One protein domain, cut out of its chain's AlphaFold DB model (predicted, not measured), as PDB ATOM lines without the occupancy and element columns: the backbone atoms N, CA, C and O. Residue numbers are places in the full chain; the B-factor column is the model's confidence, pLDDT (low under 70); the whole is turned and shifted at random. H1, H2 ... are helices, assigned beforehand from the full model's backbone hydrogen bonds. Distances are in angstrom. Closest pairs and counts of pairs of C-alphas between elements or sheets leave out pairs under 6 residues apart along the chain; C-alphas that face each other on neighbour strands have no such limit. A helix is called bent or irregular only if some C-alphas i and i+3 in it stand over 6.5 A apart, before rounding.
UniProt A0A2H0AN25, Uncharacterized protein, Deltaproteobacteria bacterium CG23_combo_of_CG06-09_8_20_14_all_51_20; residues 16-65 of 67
ATOM      1  N   ASP A  16     140.774 147.502 180.259       85.19
ATOM      2  CA  ASP A  16     141.262 147.685 181.615       85.19
ATOM      3  C   ASP A  16     142.439 146.729 181.869       85.19
ATOM      4  O   ASP A  16     142.276 145.506 181.917       85.19
ATOM      5  N   GLU A  17     143.633 147.302 182.012       86.31
ATOM      6  CA  GLU A  17     144.887 146.575 182.232       86.31
ATOM      7  C   GLU A  17     144.856 145.708 183.506       86.31
ATOM      8  O   GLU A  17     145.398 144.601 183.518       86.31
ATOM      9  N   LEU A  18     144.171 146.153 184.569       87.00
ATOM     10  CA  LEU A  18     144.044 145.392 185.815       87.00
ATOM     11  C   LEU A  18     143.124 144.180 185.630       87.00
ATOM     12  O   LEU A  18     143.412 143.097 186.152       87.00
ATOM     13  N   TRP A  19     142.030 144.339 184.883       86.44
ATOM     14  CA  TRP A  19     141.151 143.229 184.516       86.44
ATOM     15  C   TRP A  19     141.903 142.175 183.698       86.44
ATOM     16  O   TRP A  19     141.809 140.981 184.002       86.44
ATOM     17  N   GLN A  20     142.696 142.607 182.713       86.50
ATOM     18  CA  GLN A  20     143.503 141.714 181.878       86.50
ATOM     19  C   GLN A  20     144.558 140.976 182.709       86.50
ATOM     20  O   GLN A  20     144.596 139.745 182.696       86.50
ATOM     21  N   ALA A  21     145.337 141.697 183.519       88.69
ATOM     22  CA  ALA A  21     146.325 141.099 184.413       88.69
ATOM     23  C   ALA A  21     145.700 140.067 185.366       88.69
ATOM     24  O   ALA A  21     146.255 138.986 185.572       88.69
ATOM     25  N   ARG A  22     144.515 140.367 185.915       87.81
ATOM     26  CA  ARG A  22     143.787 139.443 186.792       87.81
ATOM     27  C   ARG A  22     143.413 138.154 186.067       87.81
ATOM     28  O   ARG A  22     143.623 137.078 186.620       87.81
ATOM     29  N   ARG A  23     142.895 138.260 184.842       86.44
ATOM     30  CA  ARG A  23     142.526 137.098 184.026       86.44
ATOM     31  C   ARG A  23     143.731 136.229 183.711       86.44
ATOM     32  O   ARG A  23     143.680 135.031 183.960       86.44
ATOM     33  N   LEU A  24     144.819 136.825 183.237       85.88
ATOM     34  CA  LEU A  24     146.037 136.083 182.917       85.88
ATOM     35  C   LEU A  24     146.599 135.358 184.155       85.88
ATOM     36  O   LEU A  24     146.988 134.194 184.077       85.88
ATOM     37  N   ALA A  25     146.561 136.009 185.319       88.12
ATOM     38  CA  ALA A  25     147.025 135.426 186.572       88.12
ATOM     39  C   ALA A  25     146.096 134.336 187.151       88.12
ATOM     40  O   ALA A  25     146.554 133.473 187.901       88.12
ATOM     41  N   GLU A  26     144.798 134.347 186.832       85.00
ATOM     42  CA  GLU A  26     143.850 133.309 187.266       85.00
ATOM     43  C   GLU A  26     144.113 131.956 186.605       85.00
ATOM     44  O   GLU A  26     143.942 130.925 187.255       85.00
ATOM     45  N   PHE A  27     144.562 131.965 185.349       82.69
ATOM     46  CA  PHE A  27     144.906 130.753 184.599       82.69
ATOM     47  C   PHE A  27     146.375 130.348 184.753       82.69
ATOM     48  O   PHE A  27     146.831 129.384 184.141       82.69
ATOM     49  N   PHE A  28     147.134 131.056 185.586       83.00
ATOM     50  CA  PHE A  28     148.502 130.689 185.900       83.00
ATOM     51  C   PHE A  28     148.540 129.387 186.732       83.00
ATOM     52  O   PHE A  28     147.745 129.249 187.667       83.00
ATOM     53  N   PRO A  29     149.449 128.426 186.454       84.81
ATOM     54  CA  PRO A  29     150.586 128.482 185.523       84.81
ATOM     55  C   PRO A  29     150.303 127.989 184.096       84.81
ATOM     56  O   PRO A  29     151.216 127.986 183.277       84.81
ATOM     57  N   LEU A  30     149.077 127.568 183.775       82.69
ATOM     58  CA  LEU A  30     148.757 126.894 182.508       82.69
ATOM     59  C   LEU A  30     149.116 127.736 181.280       82.69
ATOM     60  O   LEU A  30     149.632 127.204 180.305       82.69
ATOM     61  N   VAL A  31     148.892 129.049 181.356       79.06
ATOM     62  CA  VAL A  31     149.159 129.980 180.249       79.06
ATOM     63  C   VAL A  31     150.592 130.514 180.227       79.06
ATOM     64  O   VAL A  31     150.975 131.152 179.257       79.06
ATOM     65  N   ALA A  32     151.406 130.258 181.258       82.31
ATOM     66  CA  ALA A  32     152.687 130.942 181.482       82.31
ATOM     67  C   ALA A  32     153.675 130.840 180.306       82.31
ATOM     68  O   ALA A  32     154.431 131.778 180.047       82.31
ATOM     69  N   LEU A  33     153.663 129.702 179.608       81.12
ATOM     70  CA  LEU A  33     154.516 129.431 178.448       81.12
ATOM     71  C   LEU A  33     154.003 130.078 177.159       81.12
ATOM     72  O   LEU A  33     154.781 130.272 176.230       81.12
ATOM     73  N   GLU A  34     152.712 130.390 177.097       81.06
ATOM     74  CA  GLU A  34     152.084 131.003 175.931       81.06
ATOM     75  C   GLU A  34     151.986 132.537 176.070       81.06
ATOM     76  O   GLU A  34     151.756 133.219 175.075       81.06
ATOM     77  N   LEU A  35     152.201 133.089 177.276       83.94
ATOM     78  CA  LEU A  35     152.235 134.536 177.504       83.94
ATOM     79  C   LEU A  35     153.381 135.200 176.734       83.94
ATOM     80  O   LEU A  35     154.553 134.829 176.869       83.94
ATOM     81  N   THR A  36     153.043 136.258 176.011       86.00
ATOM     82  CA  THR A  36     153.998 137.190 175.408       86.00
ATOM     83  C   THR A  36     154.742 137.996 176.477       86.00
ATOM     84  O   THR A  36     154.301 138.112 177.623       86.00
ATOM     85  N   SER A  37     155.876 138.596 176.106       85.19
ATOM     86  CA  SER A  37     156.635 139.476 177.005       85.19
ATOM     87  C   SER A  37     155.795 140.658 177.509       85.19
ATOM     88  O   SER A  37     155.893 141.010 178.684       85.19
ATOM     89  N   ASP A  38     154.923 141.221 176.667       85.69
ATOM     90  CA  ASP A  38     154.011 142.303 177.053       85.69
ATOM     91  C   ASP A  38     152.966 141.842 178.080       85.69
ATOM     92  O   ASP A  38     152.728 142.527 179.074       85.69
ATOM     93  N   GLU A  39     152.385 140.652 177.904       86.50
ATOM     94  CA  GLU A  39     151.422 140.083 178.855       86.50
ATOM     95  C   GLU A  39     152.081 139.725 180.192       86.50
ATOM     96  O   GLU A  39     151.516 139.994 181.255       86.50
ATOM     97  N   LYS A  40     153.304 139.181 180.169       88.75
ATOM     98  CA  LYS A  40     154.096 138.948 181.387       88.75
ATOM     99  C   LYS A  40     154.375 140.261 182.120       88.75
ATOM    100  O   LYS A  40     154.157 140.346 183.330       88.75
ATOM    101  N   ALA A  41     154.785 141.302 181.393       89.31
ATOM    102  CA  ALA A  41     155.018 142.629 181.957       89.31
ATOM    103  C   ALA A  41     153.733 143.252 182.532       89.31
ATOM    104  O   ALA A  41     153.771 143.862 183.603       89.31
ATOM    105  N   LEU A  42     152.590 143.059 181.867       88.94
ATOM    106  CA  LEU A  42     151.277 143.512 182.325       88.94
ATOM    107  C   LEU A  42     150.887 142.853 183.655       88.94
ATOM    108  O   LEU A  42     150.501 143.541 184.603       88.94
ATOM    109  N   ILE A  43     151.036 141.529 183.756       89.81
ATOM    110  CA  ILE A  43     150.763 140.800 184.998       89.81
ATOM    111  C   ILE A  43     151.683 141.293 186.111       89.81
ATOM    112  O   ILE A  43     151.191 141.607 187.192       89.81
ATOM    113  N   LEU A  44     152.991 141.407 185.852       91.00
ATOM    114  CA  LEU A  44     153.969 141.881 186.836       91.00
ATOM    115  C   LEU A  44     153.644 143.294 187.338       91.00
ATOM    116  O   LEU A  44     153.663 143.530 188.546       91.00
ATOM    117  N   ARG A  45     153.273 144.216 186.437       92.12
ATOM    118  CA  ARG A  45     152.896 145.600 186.773       92.12
ATOM    119  C   ARG A  45     151.713 145.661 187.740       92.12
ATOM    120  O   ARG A  45     151.671 146.530 188.611       92.12
ATOM    121  N   HIS A  46     150.757 144.745 187.602       92.81
ATOM    122  CA  HIS A  46     149.541 144.731 188.414       92.81
ATOM    123  C   HIS A  46     149.532 143.666 189.518       92.81
ATOM    124  O   HIS A  46     148.591 143.654 190.308       92.81
ATOM    125  N   LEU A  47     150.566 142.826 189.633       90.88
ATOM    126  CA  LEU A  47     150.611 141.647 190.507       90.88
ATOM    127  C   LEU A  47     150.298 141.960 191.976       90.88
ATOM    128  O   LEU A  47     149.571 141.222 192.646       90.88
ATOM    129  N   GLU A  48     150.803 143.087 192.473       90.31
ATOM    130  CA  GLU A  48     150.556 143.551 193.840       90.31
ATOM    131  C   GLU A  48     149.076 143.899 194.071       90.31
ATOM    132  O   GLU A  48     148.522 143.577 195.123       90.31
ATOM    133  N   ASN A  49     148.403 144.438 193.050       90.25
ATOM    134  CA  ASN A  49     146.980 144.793 193.077       90.25
ATOM    135  C   ASN A  49     146.052 143.579 192.902       90.25
ATOM    136  O   ASN A  49     144.852 143.664 193.180       90.25
ATOM    137  N   LEU A  50     146.581 142.438 192.453       88.62
ATOM    138  CA  LEU A  50     145.801 141.215 192.315       88.62
ATOM    139  C   LEU A  50     145.551 140.583 193.689       88.62
ATOM    140  O   LEU A  50     146.466 140.374 194.491       88.62
ATOM    141  N   ARG A  51     144.292 140.220 193.950       88.88
ATOM    142  CA  ARG A  51     143.901 139.437 195.131       88.88
ATOM    143  C   ARG A  51     144.232 137.961 194.911       88.88
ATOM    144  O   ARG A  51     143.347 137.158 194.637       88.88
ATOM    145  N   LEU A  52     145.516 137.629 194.998       87.44
ATOM    146  CA  LEU A  52     146.040 136.270 194.877       87.44
ATOM    147  C   LEU A  52     146.817 135.886 196.143       87.44
ATOM    148  O   LEU A  52     147.406 136.772 196.771       87.44
ATOM    149  N   PRO A  53     146.852 134.592 196.505       90.50
ATOM    150  CA  PRO A  53     147.710 134.101 197.576       90.50
ATOM    151  C   PRO A  53     149.188 134.470 197.340       90.50
ATOM    152  O   PRO A  53     149.618 134.467 196.182       90.50
ATOM    153  N   PRO A  54     149.980 134.738 198.397       89.75
ATOM    154  CA  PRO A  54     151.396 135.100 198.271       89.75
ATOM    155  C   PRO A  54     152.211 134.078 197.469       89.75
ATOM    156  O   PRO A  54     152.944 134.454 196.564       89.75
ATOM    157  N   GLU A  55     151.986 132.786 197.717       88.88
ATOM    158  CA  GLU A  55     152.595 131.668 196.980       88.88
ATOM    159  C   GLU A  55     152.364 131.745 195.463       88.88
ATOM    160  O   GLU A  55     153.258 131.470 194.665       88.88
ATOM    161  N   ARG A  56     151.170 132.183 195.042       87.69
ATOM    162  CA  ARG A  56     150.824 132.313 193.626       87.69
ATOM    163  C   ARG A  56     151.471 133.551 193.021       87.69
ATOM    164  O   ARG A  56     151.903 133.497 191.873       87.69
ATOM    165  N   LYS A  57     151.563 134.649 193.778       91.12
ATOM    166  CA  LYS A  57     152.295 135.846 193.342       91.12
ATOM    167  C   LYS A  57     153.775 135.537 193.136       91.12
ATOM    168  O   LYS A  57     154.324 135.926 192.113       91.12
ATOM    169  N   GLU A  58     154.380 134.784 194.048       90.62
ATOM    170  CA  GLU A  58     155.769 134.333 193.932       90.62
ATOM    171  C   GLU A  58     155.979 133.480 192.671       90.62
ATOM    172  O   GLU A  58     156.874 133.756 191.875       90.62
ATOM    173  N   ALA A  59     155.102 132.499 192.426       89.06
ATOM    174  CA  ALA A  59     155.180 131.645 191.239       89.06
ATOM    175  C   ALA A  59     155.065 132.441 189.926       89.06
ATOM    176  O   ALA A  59     155.814 132.192 188.979       89.06
ATOM    177  N   ILE A  60     154.152 133.418 189.879       90.12
ATOM    178  CA  ILE A  60     153.993 134.321 188.733       90.12
ATOM    179  C   ILE A  60     155.249 135.174 188.546       90.12
ATOM    180  O   ILE A  60     155.745 135.276 187.425       90.12
ATOM    181  N   ARG A  61     155.771 135.763 189.630       90.62
ATOM    182  CA  ARG A  61     156.974 136.602 189.607       90.62
ATOM    183  C   ARG A  61     158.162 135.818 189.046       90.62
ATOM    184  O   ARG A  61     158.727 136.233 188.042       90.62
ATOM    185  N   LEU A  62     158.442 134.635 189.591       89.31
ATOM    186  CA  LEU A  62     159.545 133.780 189.138       89.31
ATOM    187  C   LEU A  62     159.432 133.402 187.656       89.31
ATOM    188  O   LEU A  62     160.416 133.474 186.920       89.31
ATOM    189  N   ALA A  63     158.241 133.021 187.196       86.00
ATOM    190  CA  ALA A  63     158.045 132.612 185.809       86.00
ATOM    191  C   ALA A  63     158.073 133.776 184.809       86.00
ATOM    192  O   ALA A  63     158.421 133.571 183.645       86.00
ATOM    193  N   CYS A  64     157.681 134.977 185.240       84.38
ATOM    194  CA  CYS A  64     157.636 136.158 184.383       84.38
ATOM    195  C   CYS A  64     158.943 136.968 184.403       84.38
ATOM    196  O   CYS A  64     159.202 137.663 183.431       84.38
ATOM    197  N   GLU A  65     159.767 136.873 185.455       80.62
ATOM    198  CA  GLU A  65     161.099 137.505 185.526       80.62
ATOM    199  C   GLU A  65     162.207 136.674 184.855       80.62
ATOM    200  O   GLU A  65     163.253 137.214 184.505       80.62
TER     201      GLU A  65
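This is residues 16 to 65 of the 67 residues of an uncharacterized protein of Deltaproteobacteria bacterium CG23_combo_of_CG06-09_8_20_14_all_51_20 (UniProt A0A2H0AN25). Two helices, H2 and H3, lie side by side as a hairpin, and a third, H1, crosses H2 on one side, with its later part directed towards H3. A loop, residues 27 to 36, leads from the end of H1 to the start of H2. The printed part has 50 residues with three named helices, in the order H1, H2, H3, and no named strand; the class is all helix. It is compact, with a radius of gyration of the C-alphas of 9.3 A, and rounded, spanning 23 by 22 by 17 A.

H2, residues 37 to 49, is the longest helix. H3, residues 54 to 65, touches H2, and their closest C-alphas, those of Lys 40 and Cys 64, are 5.4 A apart. H2 and H3 form a helical hairpin, at a shallow tilt of 26 degrees, opposite ways. H1, residues 17 to 26, also touches H2, with the closest C-alphas, those of Ala 21 and Ile 43, 4.5 A apart. The lines of H1 and H2 are about perpendicular, at 87 degrees. H1 and H3 are close but not clearly touching: their closest C-alphas, those of Ala 25 and Ile 60, are 7.4 A apart. In H1 and H3 every O i to N i+4 pair is within hydrogen-bond range; in H2 7 of 9 are.

H2 measures 19.5 A from C-alpha 37 at (156.635, 139.476, 177.005) to C-alpha 49. It is irregular: C-alphas 45 and 48 are 7.7 A apart. H3 measures 16.2 A and ends with C-alpha 65 at (161.099, 137.505, 185.526). H1 measures 14.2 A and begins with C-alpha 17 at (144.887, 146.575, 182.232).

The C-alphas farthest apart, those of Asp 16 and Glu 55, are 24.9 A apart. The link from H1 to H2 is short, with 10 residues, and that from H2 to H3 is tight, with 4. The printed part has no cut. Its mean pLDDT is 87.1, and no printed residue is under 70.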